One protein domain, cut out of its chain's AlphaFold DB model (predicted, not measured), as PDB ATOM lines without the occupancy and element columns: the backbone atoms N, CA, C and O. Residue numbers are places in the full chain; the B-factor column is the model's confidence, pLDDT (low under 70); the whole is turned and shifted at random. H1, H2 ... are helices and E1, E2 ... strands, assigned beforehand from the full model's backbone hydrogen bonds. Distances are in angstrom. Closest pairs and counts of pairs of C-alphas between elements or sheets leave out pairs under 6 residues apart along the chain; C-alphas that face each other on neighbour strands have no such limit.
ATOM      1  N   ALA A   5     189.851 204.351 271.682       86.00
ATOM      2  CA  ALA A   5     190.247 205.051 270.464       86.00
ATOM      3  C   ALA A   5     191.768 205.035 270.286       86.00
ATOM      4  O   ALA A   5     192.263 204.703 269.214       86.00
ATOM      5  N   ILE A   6     192.519 205.294 271.360       84.25
ATOM      6  CA  ILE A   6     193.988 205.241 271.347       84.25
ATOM      7  C   ILE A   6     194.473 203.829 271.004       84.25
ATOM      8  O   ILE A   6     195.335 203.670 270.144       84.25
ATOM      9  N   ARG A   7     193.899 202.794 271.627       86.62
ATOM     10  CA  ARG A   7     194.249 201.401 271.318       86.62
ATOM     11  C   ARG A   7     193.836 201.003 269.901       86.62
ATOM     12  O   ARG A   7     194.591 200.314 269.221       86.62
ATOM     13  N   GLY A   8     192.652 201.418 269.458       90.31
ATOM     14  CA  GLY A   8     192.151 201.154 268.111       90.31
ATOM     15  C   GLY A   8     193.079 201.731 267.054       90.31
ATOM     16  O   GLY A   8     193.484 201.023 266.137       90.31
ATOM     17  N   LEU A   9     193.502 202.975 267.245       88.62
ATOM     18  CA  LEU A   9     194.419 203.641 266.343       88.62
ATOM     19  C   LEU A   9     195.821 202.970 266.309       88.62
ATOM     20  O   LEU A   9     196.375 202.795 265.224       88.62
ATOM     21  N   GLN A  10     196.356 202.496 267.447       86.75
ATOM     22  CA  GLN A  10     197.592 201.680 267.476       86.75
ATOM     23  C   GLN A  10     197.478 200.419 266.617       86.75
ATOM     24  O   GLN A  10     198.400 200.062 265.890       86.75
ATOM     25  N   LEU A  11     196.348 199.719 266.724       91.19
ATOM     26  CA  LEU A  11     196.109 198.492 265.973       91.19
ATOM     27  C   LEU A  11     195.931 198.780 264.481       91.19
ATOM     28  O   LEU A  11     196.484 198.060 263.662       91.19
ATOM     29  N   VAL A  12     195.214 199.850 264.127       92.81
ATOM     30  CA  VAL A  12     195.080 200.284 262.729       92.81
ATOM     31  C   VAL A  12     196.442 200.630 262.128       92.81
ATOM     32  O   VAL A  12     196.691 200.272 260.986       92.81
ATOM     33  N   ASN A  13     197.357 201.247 262.882       90.31
ATOM     34  CA  ASN A  13     198.713 201.503 262.388       90.31
ATOM     35  C   ASN A  13     199.442 200.209 261.987       90.31
ATOM     36  O   ASN A  13     200.029 200.147 260.908       90.31
ATOM     37  N   LEU A  14     199.372 199.171 262.825       91.50
ATOM     38  CA  LEU A  14     199.962 197.864 262.517       91.50
ATOM     39  C   LEU A  14     199.302 197.220 261.295       91.50
ATOM     40  O   LEU A  14     200.001 196.720 260.416       91.50
ATOM     41  N   ASP A  15     197.974 197.286 261.217       94.38
ATOM     42  CA  ASP A  15     197.218 196.737 260.095       94.38
ATOM     43  C   ASP A  15     197.569 197.444 258.773       94.38
ATOM     44  O   ASP A  15     197.745 196.789 257.752       94.38
ATOM     45  N   VAL A  16     197.736 198.772 258.778       93.69
ATOM     46  CA  VAL A  16     198.138 199.537 257.584       93.69
ATOM     47  C   VAL A  16     199.547 199.161 257.129       93.69
ATOM     48  O   VAL A  16     199.792 199.046 255.929       93.69
ATOM     49  N   ARG A  17     200.478 198.928 258.061       93.69
ATOM     50  CA  ARG A  17     201.824 198.437 257.720       93.69
ATOM     51  C   ARG A  17     201.758 197.059 257.067       93.69
ATOM     52  O   ARG A  17     202.446 196.835 256.076       93.69
ATOM     53  N   ALA A  18     200.931 196.160 257.600       94.75
ATOM     54  CA  ALA A  18     200.709 194.845 257.006       94.75
ATOM     55  C   ALA A  18     200.106 194.964 255.596       94.75
ATOM     56  O   ALA A  18     200.665 194.413 254.652       94.75
ATOM     57  N   LEU A  19     199.061 195.781 255.432       94.50
ATOM     58  CA  LEU A  19     198.415 196.029 254.142       94.50
ATOM     59  C   LEU A  19     199.392 196.597 253.102       94.50
ATOM     60  O   LEU A  19     199.373 196.199 251.937       94.50
ATOM     61  N   ALA A  20     200.268 197.516 253.517       93.88
ATOM     62  CA  ALA A  20     201.299 198.072 252.649       93.88
ATOM     63  C   ALA A  20     202.296 196.999 252.184       93.88
ATOM     64  O   ALA A  20     202.601 196.928 250.994       93.88
ATOM     65  N   LEU A  21     202.761 196.138 253.098       94.75
ATOM     66  CA  LEU A  21     203.657 195.025 252.769       94.75
ATOM     67  C   LEU A  21     203.006 194.027 251.801       94.75
ATOM     68  O   LEU A  21     203.655 193.593 250.852       94.75
ATOM     69  N   GLU A  22     201.727 193.703 251.998       95.12
ATOM     70  CA  GLU A  22     200.958 192.813 251.113       95.12
ATOM     71  C   GLU A  22     200.865 193.347 249.677       95.12
ATOM     72  O   GLU A  22     200.847 192.572 248.722       95.12
ATOM     73  N   HIS A  23     200.875 194.670 249.514       94.50
ATOM     74  CA  HIS A  23     200.842 195.346 248.216       94.50
ATOM     75  C   HIS A  23     202.236 195.638 247.638       94.50
ATOM     76  O   HIS A  23     202.362 196.395 246.675       94.50
ATOM     77  N   GLY A  24     203.296 195.055 248.209       92.81
ATOM     78  CA  GLY A  24     204.675 195.238 247.747       92.81
ATOM     79  C   GLY A  24     205.281 196.604 248.086       92.81
ATOM     80  O   GLY A  24     206.375 196.924 247.619       92.81
ATOM     81  N   ALA A  25     204.597 197.405 248.905       94.88
ATOM     82  CA  ALA A  25     205.115 198.665 249.408       94.88
ATOM     83  C   ALA A  25     206.024 198.432 250.628       94.88
ATOM     84  O   ALA A  25     206.048 197.362 251.239       94.88
ATOM     85  N   THR A  26     206.805 199.444 250.999       94.19
ATOM     86  CA  THR A  26     207.766 199.359 252.108       94.19
ATOM     87  C   THR A  26     207.437 200.408 253.169       94.19
ATOM     88  O   THR A  26     207.746 201.585 252.963       94.19
ATOM     89  N   PRO A  27     206.791 200.027 254.286       91.44
ATOM     90  CA  PRO A  27     206.552 200.937 255.396       91.44
ATOM     91  C   PRO A  27     207.824 201.126 256.235       91.44
ATOM     92  O   PRO A  27     208.477 200.167 256.638       91.44
ATOM     93  N   GLU A  28     208.139 202.371 256.565       87.94
ATOM     94  CA  GLU A  28     209.268 202.778 257.395       87.94
ATOM     95  C   GLU A  28     208.783 203.699 258.518       87.94
ATOM     96  O   GLU A  28     207.979 204.606 258.302       87.94
ATOM     97  N   THR A  29     209.285 203.481 259.735       84.00
ATOM     98  CA  THR A  29     209.059 204.418 260.843       84.00
ATOM     99  C   THR A  29     210.110 205.517 260.781       84.00
ATOM    100  O   THR A  29     211.297 205.251 260.965       84.00
ATOM    101  N   LEU A  30     209.676 206.756 260.575       74.75
ATOM    102  CA  LEU A  30     210.536 207.927 260.658       74.75
ATOM    103  C   LEU A  30     210.630 208.396 262.115       74.75
ATOM    104  O   LEU A  30     209.628 208.537 262.816       74.75
ATOM    105  N   ARG A  31     211.859 208.650 262.572       65.00
ATOM    106  CA  ARG A  31     212.138 209.309 263.853       65.00
ATOM    107  C   ARG A  31     212.529 210.757 263.564       65.00
ATOM    108  O   ARG A  31     213.669 211.011 263.194       65.00
ATOM    109  N   GLY A  32     211.594 211.694 263.697       58.12
ATOM    110  CA  GLY A  32     211.841 213.103 263.373       58.12
ATOM    111  C   GLY A  32     210.559 213.901 263.149       58.12
ATOM    112  O   GLY A  32     209.485 213.331 263.002       58.12
ATOM    113  N   ASN A  33     210.680 215.229 263.173       54.47
ATOM    114  CA  ASN A  33     209.581 216.185 263.331       54.47
ATOM    115  C   ASN A  33     209.190 216.841 261.988       54.47
ATOM    116  O   ASN A  33     209.204 218.063 261.869       54.47
ATOM    117  N   GLU A  34     208.911 216.048 260.950       53.47
ATOM    118  CA  GLU A  34     208.622 216.597 259.611       53.47
ATOM    119  C   GLU A  34     207.179 217.130 259.474       53.47
ATOM    120  O   GLU A  34     206.932 217.995 258.638       53.47
ATOM    121  N   CYS A  35     206.249 216.740 260.363       51.88
ATOM    122  CA  CYS A  35     204.870 217.264 260.416       51.88
ATOM    123  C   CYS A  35     204.602 218.162 261.643       51.88
ATOM    124  O   CYS A  35     203.538 218.089 262.260       51.88
ATOM    125  N   ALA A  36     205.549 219.035 262.005       52.47
ATOM    126  CA  ALA A  36     205.522 219.863 263.223       52.47
ATOM    127  C   ALA A  36     204.304 220.809 263.396       52.47
ATOM    128  O   ALA A  36     204.183 221.455 264.436       52.47
ATOM    129  N   ALA A  37     203.400 220.911 262.415       54.34
ATOM    130  CA  ALA A  37     202.209 221.759 262.494       54.34
ATOM    131  C   ALA A  37     201.079 221.174 263.368       54.34
ATOM    132  O   ALA A  37     200.236 221.929 263.846       54.34
ATOM    133  N   VAL A  38     201.058 219.856 263.609       52.44
ATOM    134  CA  VAL A  38     200.043 219.191 264.446       52.44
ATOM    135  C   VAL A  38     200.761 218.335 265.480       52.44
ATOM    136  O   VAL A  38     201.032 217.163 265.250       52.44
ATOM    137  N   ILE A  39     201.132 218.936 266.610       51.00
ATOM    138  CA  ILE A  39     201.833 218.236 267.694       51.00
ATOM    139  C   ILE A  39     200.784 217.528 268.568       51.00
ATOM    140  O   ILE A  39     200.009 218.214 269.242       51.00
ATOM    141  N   PRO A  40     200.733 216.182 268.605       50.50
ATOM    142  CA  PRO A  40     199.906 215.469 269.572       50.50
ATOM    143  C   PRO A  40     200.417 215.732 270.999       50.50
ATOM    144  O   PRO A  40     201.612 215.983 271.182       50.50
ATOM    145  N   PRO A  41     199.567 215.636 272.036       52.75
ATOM    146  CA  PRO A  41     200.020 215.695 273.425       52.75
ATOM    147  C   PRO A  41     201.154 214.685 273.664       52.75
ATOM    148  O   PRO A  41     201.064 213.541 273.218       52.75
ATOM    149  N   LYS A  42     202.236 215.125 274.322       49.12
ATOM    150  CA  LYS A  42     203.450 214.317 274.541       49.12
ATOM    151  C   LYS A  42     203.086 212.957 275.165       49.12
ATOM    152  O   LYS A  42     202.307 212.920 276.110       49.12
ATOM    153  N   ASP A  43     203.672 211.889 274.615       52.03
ATOM    154  CA  ASP A  43     203.506 210.462 274.967       52.03
ATOM    155  C   ASP A  43     202.366 209.675 274.292       52.03
ATOM    156  O   ASP A  43     201.927 208.640 274.800       52.03
ATOM    157  N   SER A  44     201.922 210.069 273.094       54.00
ATOM    158  CA  SER A  44     201.075 209.205 272.261       54.00
ATOM    159  C   SER A  44     201.844 208.597 271.084       54.00
ATOM    160  O   SER A  44     202.596 209.261 270.376       54.00
ATOM    161  N   TRP A  45     201.602 207.313 270.816       53.50
ATOM    162  CA  TRP A  45     202.024 206.586 269.606       53.50
ATOM    163  C   TRP A  45     201.576 207.280 268.295       53.50
ATOM    164  O   TRP A  45     202.127 207.016 267.234       53.50
ATOM    165  N   SER A  46     200.631 208.229 268.368       56.06
ATOM    166  CA  SER A  46     200.265 209.125 267.264       56.06
ATOM    167  C   SER A  46     201.340 210.175 266.926       56.06
ATOM    168  O   SER A  46     201.093 211.047 266.102       56.06
ATOM    169  N   THR A  47     202.504 210.125 267.583       56.84
ATOM    170  CA  THR A  47     203.721 210.878 267.235       56.84
ATOM    171  C   THR A  47     204.655 210.093 266.305       56.84
ATOM    172  O   THR A  47     205.614 210.662 265.777       56.84
ATOM    173  N   GLU A  48     204.392 208.799 266.080       65.94
ATOM    174  CA  GLU A  48     205.128 208.019 265.089       65.94
ATOM    175  C   GLU A  48     204.762 208.478 263.680       65.94
ATOM    176  O   GLU A  48     203.600 208.459 263.273       65.94
ATOM    177  N   HIS A  49     205.783 208.849 262.916       73.00
ATOM    178  CA  HIS A  49     205.633 209.167 261.509       73.00
ATOM    179  C   HIS A  49     205.888 207.890 260.710       73.00
ATOM    180  O   HIS A  49     206.913 207.228 260.879       73.00
ATOM    181  N   MET A  50     204.941 207.527 259.853       81.94
ATOM    182  CA  MET A  50     205.059 206.373 258.969       81.94
ATOM    183  C   MET A  50     205.199 206.863 257.535       81.94
ATOM    184  O   MET A  50     204.303 207.518 257.009       81.94
ATOM    185  N   LEU A  51     206.316 206.517 256.906       85.75
ATOM    186  CA  LEU A  51     206.533 206.702 255.479       85.75
ATOM    187  C   LEU A  51     206.266 205.376 254.776       85.75
ATOM    188  O   LEU A  51     206.763 204.345 255.213       85.75
ATOM    189  N   ILE A  52     205.514 205.390 253.681       89.81
ATOM    190  CA  ILE A  52     205.316 204.202 252.850       89.81
ATOM    191  C   ILE A  52     205.950 204.476 251.489       89.81
ATOM    192  O   ILE A  52     205.571 205.421 250.801       89.81
ATOM    193  N   LYS A  53     206.945 203.671 251.118       88.69
ATOM    194  CA  LYS A  53     207.653 203.755 249.833       88.69
ATOM    195  C   LYS A  53     207.125 202.716 248.852       88.69
ATOM    196  O   LYS A  53     206.538 201.722 249.269       88.69
ATOM    197  N   ASN A  54     207.389 202.920 247.559       92.06
ATOM    198  CA  ASN A  54     207.001 202.001 246.479       92.06
ATOM    199  C   ASN A  54     205.491 201.709 246.459       92.06
ATOM    200  O   ASN A  54     205.063 200.578 246.265       92.06
ATOM    201  N   VAL A  55     204.692 202.746 246.716       91.38
ATOM    202  CA  VAL A  55     203.238 202.660 246.860       91.38
ATOM    203  C   VAL A  55     202.586 202.480 245.484       91.38
ATOM    204  O   VAL A  55     202.739 203.360 244.633       91.38
ATOM    205  N   PRO A  56     201.838 201.387 245.243       92.81
ATOM    206  CA  PRO A  56     200.999 201.264 244.055       92.81
ATOM    207  C   PRO A  56     199.929 202.357 244.031       92.81
ATOM    208  O   PRO A  56     199.411 202.735 245.078       92.81
ATOM    209  N   ALA A  57     199.537 202.821 242.844       91.62
ATOM    210  CA  ALA A  57     198.622 203.960 242.696       91.62
ATOM    211  C   ALA A  57     197.277 203.804 243.436       91.62
ATOM    212  O   ALA A  57     196.707 204.799 243.865       91.62
ATOM    213  N   SER A  58     196.784 202.575 243.616       91.19
ATOM    214  CA  SER A  58     195.514 202.289 244.299       91.19
ATOM    215  C   SER A  58     195.622 202.164 245.822       91.19
ATOM    216  O   SER A  58     194.606 202.175 246.511       91.19
ATOM    217  N   LEU A  59     196.829 201.980 246.362       91.94
ATOM    218  CA  LEU A  59     197.027 201.680 247.780       91.94
ATOM    219  C   LEU A  59     196.669 202.853 248.720       91.94
ATOM    220  O   LEU A  59     196.124 202.573 249.786       91.94
ATOM    221  N   PRO A  60     196.898 204.142 248.384       91.75
ATOM    222  CA  PRO A  60     196.516 205.253 249.258       91.75
ATOM    223  C   PRO A  60     195.024 205.263 249.607       91.75
ATOM    224  O   PRO A  60     194.674 205.295 250.786       91.75
ATOM    225  N   ASP A  61     194.151 205.148 248.606       91.44
ATOM    226  CA  ASP A  61     192.698 205.165 248.812       91.44
ATOM    227  C   ASP A  61     192.234 203.953 249.629       91.44
ATOM    228  O   ASP A  61     191.388 204.070 250.519       91.44
ATOM    229  N   GLN A  62     192.848 202.787 249.391       92.44
ATOM    230  CA  GLN A  62     192.598 201.585 250.184       92.44
ATOM    231  C   GLN A  62     193.016 201.766 251.644       92.44
ATOM    232  O   GLN A  62     192.257 201.398 252.536       92.44
ATOM    233  N   ILE A  63     194.187 202.360 251.905       93.56
ATOM    234  CA  ILE A  63     194.664 202.639 253.264       93.56
ATOM    235  C   ILE A  63     193.716 203.601 253.978       93.56
ATOM    236  O   ILE A  63     193.384 203.360 255.139       93.56
ATOM    237  N   ILE A  64     193.264 204.667 253.314       91.94
ATOM    238  CA  ILE A  64     192.349 205.653 253.906       91.94
ATOM    239  C   ILE A  64     191.024 204.977 254.276       91.94
ATOM    240  O   ILE A  64     190.604 205.035 255.435       91.94
ATOM    241  N   SER A  65     190.413 204.270 253.321       93.44
ATOM    242  CA  SER A  65     189.151 203.554 253.531       93.44
ATOM    243  C   SER A  65     189.270 202.500 254.635       93.44
ATOM    244  O   SER A  65     188.487 202.489 255.591       93.44
ATOM    245  N   TYR A  66     190.321 201.676 254.579       93.44
ATOM    246  CA  TYR A  66     190.610 200.666 255.591       93.44
ATOM    247  C   TYR A  66     190.771 201.293 256.979       93.44
ATOM    248  O   TYR A  66     190.210 200.780 257.950       93.44
ATOM    249  N   SER A  67     191.527 202.388 257.092       92.88
ATOM    250  CA  SER A  67     191.878 202.993 258.379       92.88
ATOM    251  C   SER A  67     190.655 203.524 259.115       92.88
ATOM    252  O   SER A  67     190.469 203.213 260.293       92.88
ATOM    253  N   VAL A  68     189.802 204.287 258.427       92.69
ATOM    254  CA  VAL A  68     188.605 204.892 259.030       92.69
ATOM    255  C   VAL A  68     187.631 203.805 259.484       92.69
ATOM    256  O   VAL A  68     187.227 203.775 260.648       92.69
ATOM    257  N   ILE A  69     187.305 202.860 258.599       93.94
ATOM    258  CA  ILE A  69     186.316 201.818 258.890       93.94
ATOM    259  C   ILE A  69     186.806 200.867 259.983       93.94
ATOM    260  O   ILE A  69     186.056 200.539 260.906       93.94
ATOM    261  N   ASN A  70     188.072 200.443 259.939       94.50
ATOM    262  CA  ASN A  70     188.597 199.549 260.968       94.50
ATOM    263  C   ASN A  70     188.800 200.238 262.310       94.50
ATOM    264  O   ASN A  70     188.666 199.574 263.337       94.50
ATOM    265  N   LEU A  71     189.067 201.544 262.340       93.88
ATOM    266  CA  LEU A  71     189.098 202.274 263.598       93.88
ATOM    267  C   LEU A  71     187.730 202.227 264.285       93.88
ATOM    268  O   LEU A  71     187.657 201.839 265.453       93.88
ATOM    269  N   LEU A  72     186.653 202.536 263.556       92.88
ATOM    270  CA  LEU A  72     185.287 202.473 264.088       92.88
ATOM    271  C   LEU A  72     184.937 201.061 264.568       92.88
ATOM    272  O   LEU A  72     184.477 200.901 265.697       92.88
ATOM    273  N   LYS A  73     185.247 200.028 263.771       92.88
ATOM    274  CA  LYS A  73     185.033 198.615 264.143       92.88
ATOM    275  C   LYS A  73     185.777 198.229 265.421       92.88
ATOM    276  O   LYS A  73     185.231 197.526 266.271       92.88
ATOM    277  N   LYS A  74     187.026 198.675 265.583       92.81
ATOM    278  CA  LYS A  74     187.823 198.379 266.782       92.81
ATOM    279  C   LYS A  74     187.315 199.136 268.011       92.81
ATOM    280  O   LYS A  74     187.310 198.551 269.091       92.81
ATOM    281  N   ILE A  75     186.878 200.388 267.854       91.12
ATOM    282  CA  ILE A  75     186.281 201.178 268.939       91.12
ATOM    283  C   ILE A  75     184.968 200.539 269.398       91.12
ATOM    284  O   ILE A  75     184.856 200.226 270.580       91.12
ATOM    285  N   ASP A  76     184.035 200.273 268.477       90.38
ATOM    286  CA  ASP A  76     182.741 199.635 268.765       90.38
ATOM    287  C   ASP A  76     182.915 198.304 269.505       90.38
ATOM    288  O   ASP A  76     182.311 198.086 270.556       90.38
ATOM    289  N   LYS A  77     183.834 197.454 269.024       89.69
ATOM    290  CA  LYS A  77     184.158 196.178 269.670       89.69
ATOM    291  C   LYS A  77     184.719 196.358 271.082       89.69
ATOM    292  O   LYS A  77     184.411 195.560 271.964       89.69
ATOM    293  N   ALA A  78     185.568 197.360 271.296       87.31
ATOM    294  CA  ALA A  78     186.202 197.599 272.590       87.31
ATOM    295  C   ALA A  78     185.226 198.154 273.638       87.31
ATOM    296  O   ALA A  78     185.412 197.895 274.825       87.31
ATOM    297  N   ILE A  79     184.198 198.888 273.209       87.00
ATOM    298  CA  ILE A  79     183.152 199.435 274.088       87.00
ATOM    299  C   ILE A  79     181.857 198.611 274.075       87.00
ATOM    300  O   ILE A  79     180.916 198.958 274.777       87.00
ATOM    301  N   ILE A  80     181.839 197.495 273.331       83.00
ATOM    302  CA  ILE A  80     180.738 196.519 273.236       83.00
ATOM    303  C   ILE A  80     179.419 197.207 272.851       83.00
ATOM    304  O   ILE A  80     178.358 196.931 273.405       83.00
ATOM    305  N   LEU A  81     179.498 198.138 271.902       80.44
ATOM    306  CA  LEU A  81     178.334 198.905 271.471       80.44
ATOM    307  C   LEU A  81     177.402 198.083 270.575       80.44
ATOM    308  O   LEU A  81     176.182 198.189 270.697       80.44
ATOM    309  N   GLY A  82     177.969 197.236 269.707       82.75
ATOM    310  CA  GLY A  82     177.194 196.417 268.773       82.75
ATOM    311  C   GLY A  82     176.463 197.263 267.731       82.75
ATOM    312  O   GLY A  82     175.383 196.888 267.271       82.75
ATOM    313  N   ALA A  83     177.011 198.430 267.388       86.56
ATOM    314  CA  ALA A  83     176.396 199.332 266.437       86.56
ATOM    315  C   ALA A  83     176.499 198.802 265.000       86.56
ATOM    316  O   ALA A  83     177.418 198.072 264.624       86.56
ATOM    317  N   THR A  84     175.547 199.204 264.159       89.31
ATOM    318  CA  THR A  84     175.626 198.946 262.718       89.31
ATOM    319  C   THR A  84     176.592 199.947 262.099       89.31
ATOM    320  O   THR A  84     176.262 201.118 261.942       89.31
ATOM    321  N   LEU A  85     177.802 199.486 261.789       90.94
ATOM    322  CA  LEU A  85     178.851 200.313 261.198       90.94
ATOM    323  C   LEU A  85     178.816 200.256 259.663       90.94
ATOM    324  O   LEU A  85     178.475 199.207 259.102       90.94
ATOM    325  N   PRO A  86     179.226 201.337 258.977       90.75
ATOM    326  CA  PRO A  86     179.376 201.325 257.528       90.75
ATOM    327  C   PRO A  86     180.422 200.287 257.087       90.75
ATOM    328  O   PRO A  86     181.411 200.030 257.781       90.75
ATOM    329  N   GLN A  87     180.187 199.664 255.930       88.94
ATOM    330  CA  GLN A  87     181.131 198.707 255.335       88.94
ATOM    331  C   GLN A  87     182.170 199.386 254.440       88.94
ATOM    332  O   GLN A  87     183.269 198.860 254.285       88.94
ATOM    333  N   GLU A  88     181.832 200.559 253.911       91.81
ATOM    334  CA  GLU A  88     182.659 201.363 253.018       91.81
ATOM    335  C   GLU A  88     182.823 202.771 253.587       91.81
ATOM    336  O   GLU A  88     182.013 203.222 254.403       91.81
ATOM    337  N   LEU A  89     183.884 203.461 253.170       92.81
ATOM    338  CA  LEU A  89     184.136 204.834 253.582       92.81
ATOM    339  C   LEU A  89     183.040 205.764 253.049       92.81
ATOM    340  O   LEU A  89     182.903 205.946 251.841       92.81
ATOM    341  N   LEU A  90     182.290 206.361 253.972       93.75
ATOM    342  CA  LEU A  90     181.302 207.393 253.673       93.75
ATOM    343  C   LEU A  90     181.981 208.691 253.226       93.75
ATOM    344  O   LEU A  90     183.141 208.943 253.574       93.75
ATOM    345  N   GLN A  91     181.245 209.542 252.507       94.00
ATOM    346  CA  GLN A  91     181.728 210.893 252.223       94.00
ATOM    347  C   GLN A  91     181.909 211.683 253.529       94.00
ATOM    348  O   GLN A  91     181.232 211.385 254.514       94.00
ATOM    349  N   PRO A  92     182.796 212.696 253.571       92.44
ATOM    350  CA  PRO A  92     183.103 213.418 254.807       92.44
ATOM    351  C   PRO A  92     181.870 213.939 255.562       92.44
ATOM    352  O   PRO A  92     181.758 213.707 256.765       92.44
ATOM    353  N   ASP A  93     180.921 214.557 254.854       96.00
ATOM    354  CA  ASP A  93     179.700 215.111 255.455       96.00
ATOM    355  C   ASP A  93     178.789 214.005 256.022       96.00
ATOM    356  O   ASP A  93     178.244 214.124 257.119       96.00
ATOM    357  N   GLU A  94     178.664 212.886 255.306       95.44
ATOM    358  CA  GLU A  94     177.876 211.724 255.732       95.44
ATOM    359  C   GLU A  94     178.512 211.020 256.935       95.44
ATOM    360  O   GLU A  94     177.817 210.602 257.862       95.44
ATOM    361  N   LEU A  95     179.845 210.908 256.941       93.81
ATOM    362  CA  LEU A  95     180.599 210.342 258.050       93.81
ATOM    363  C   LEU A  95     180.434 211.191 259.311       93.81
ATOM    364  O   LEU A  95     180.251 210.635 260.392       93.81
ATOM    365  N   GLN A  96     180.468 212.521 259.184       93.94
ATOM    366  CA  GLN A  96     180.236 213.418 260.311       93.94
ATOM    367  C   GLN A  96     178.841 213.204 260.910       93.94
ATOM    368  O   GLN A  96     178.735 212.952 262.110       93.94
ATOM    369  N   LEU A  97     177.793 213.227 260.080       96.00
ATOM    370  CA  LEU A  97     176.416 213.002 260.537       96.00
ATOM    371  C   LEU A  97     176.255 211.638 261.223       96.00
ATOM    372  O   LEU A  97     175.603 211.536 262.262       96.00
ATOM    373  N   PHE A  98     176.890 210.594 260.684       94.50
ATOM    374  CA  PHE A  98     176.903 209.271 261.304       94.50
ATOM    375  C   PHE A  98     177.549 209.284 262.700       94.50
ATOM    376  O   PHE A  98     177.006 208.709 263.643       94.50
ATOM    377  N   LEU A  99     178.702 209.942 262.858       92.38
ATOM    378  CA  LEU A  99     179.390 210.033 264.151       92.38
ATOM    379  C   LEU A  99     178.590 210.848 265.174       92.38
ATOM    380  O   LEU A  99     178.579 210.497 266.355       92.38
ATOM    381  N   GLU A 100     177.912 211.906 264.736       94.00
ATOM    382  CA  GLU A 100     177.031 212.715 265.579       94.00
ATOM    383  C   GLU A 100     175.821 211.906 266.068       94.00
ATOM    384  O   GLU A 100     175.534 211.918 267.267       94.00
ATOM    385  N   ASP A 101     175.169 211.134 265.189       92.69
ATOM    386  CA  ASP A 101     174.070 210.229 265.562       92.69
ATOM    387  C   ASP A 101     174.529 209.168 266.573       92.69
ATOM    388  O   ASP A 101     173.901 208.964 267.617       92.69
ATOM    389  N   MET A 102     175.691 208.556 266.327       90.38
ATOM    390  CA  MET A 102     176.315 207.605 267.249       90.38
ATOM    391  C   MET A 102     176.555 208.227 268.633       90.38
ATOM    392  O   MET A 102     176.227 207.614 269.653       90.38
ATOM    393  N   CYS A 103     177.086 209.451 268.688       90.00
ATOM    394  CA  CYS A 103     177.293 210.170 269.945       90.00
ATOM    395  C   CYS A 103     175.968 210.503 270.641       90.00
ATOM    396  O   CYS A 103     175.853 210.317 271.850       90.00
ATOM    397  N   ALA A 104     174.951 210.955 269.908       90.19
ATOM    398  CA  ALA A 104     173.643 211.277 270.477       90.19
ATOM    399  C   ALA A 104     172.943 210.038 271.061       90.19
ATOM    400  O   ALA A 104     172.288 210.117 272.106       90.19
ATOM    401  N   LYS A 105     173.103 208.890 270.396       88.44
ATOM    402  CA  LYS A 105     172.486 207.621 270.782       88.44
ATOM    403  C   LYS A 105     173.193 206.942 271.953       88.44
ATOM    404  O   LYS A 105     172.518 206.375 272.811       88.44
ATOM    405  N   TYR A 106     174.525 206.993 271.988       86.50
ATOM    406  CA  TYR A 106     175.334 206.172 272.895       86.50
ATOM    407  C   TYR A 106     176.259 206.949 273.835       86.50
ATOM    408  O   TYR A 106     176.809 206.358 274.756       86.50
ATOM    409  N   GLY A 107     176.441 208.253 273.643       79.56
ATOM    410  CA  GLY A 107     177.326 209.096 274.454       79.56
ATOM    411  C   GLY A 107     176.755 209.512 275.814       79.56
ATOM    412  O   GLY A 107     177.146 210.564 276.317       79.56
ATOM    413  N   ARG A 108     175.809 208.744 276.372       62.59
ATOM    414  CA  ARG A 108     175.188 208.999 277.682       62.59
ATOM    415  C   ARG A 108     175.857 208.208 278.795       62.59
ATOM    416  O   ARG A 108     176.184 207.027 278.555       62.59
TER     417      ARG A 108
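Overview. This is residues 5 to 108 of the 108 residues of an uncharacterized protein of Nitrospiraceae bacterium (UniProt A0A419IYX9). Two long helices, H1 and H2, pack side by side in opposite directions as the core, with a small hairpin of two strands, E1 and E2, beyond H1 and a third helix, H3, set off beyond H2. The hairpin packs over residues 13 to 21 of H1, and its strands are joined by a long loop, residues 31 to 48, while another long loop, residues 80 to 91, runs from H2 to H3. The printed part has 104 residues with three named helices and two named strands, in the order H1, E1, E2, H2, H3; the sheet, E1 - E2, is antiparallel and the class is mostly helix. The whole is only just compact, close to loose, with a radius of gyration of the C-alphas of 15.3 A, and it spans 41 by 33 by 25 A.

Arrangement. H1, residues 5 to 22, is followed after a tight link by strand E1, residues 26 to 30. The closest C-alphas of H1 and E1 are those of Arg 17 and Pro 27, 5.8 A apart. E1 and E2, residues 49 to 53, are antiparallel neighbours and form a hairpin, with 151 degrees between their directions. N 28 and O 51 are within hydrogen-bond range at 2.8 A, as are N 53 and O 26 at 2.9 A. A tight link leads from E2 to H2, residues 59 to 79. H2 touches H1, with the closest C-alphas, those of Gly 8 and Lys 74, 5.3 A apart. These two helices run opposite ways at a steep tilt of 35.4 degrees, only just past shallow. H3, residues 92 to 106, is apart from H1, H2, E1 and E2. In H1, H2 and H3 every O i to N i+4 pair is within hydrogen-bond range.

Along the chain. H1 begins at C-alpha 5, at (190.247, 205.051, 270.464), and is 25.3 A long from first to last C-alpha. E1 measures 12.4 A and E2 13.0 A. H2, the longest helix with 21 residues, measures 29.8 A and begins at C-alpha 59, at (197.027, 201.680, 247.780). H3 measures 21.0 A and ends at C-alpha 106, at (175.334, 206.172, 272.895).

Size, cuts and confidence. The two C-alphas farthest apart are those of Asn 54 and Arg 108, 45.1 A. The printed part has no cut and ends at Arg 108, the chain's last residue. The links from E1 to E2, 18 residues, and from H2 to H3, 12 residues, are long. The mean pLDDT of the printed part is 84.1; residues 31 to 48 and residue 108 are under 70.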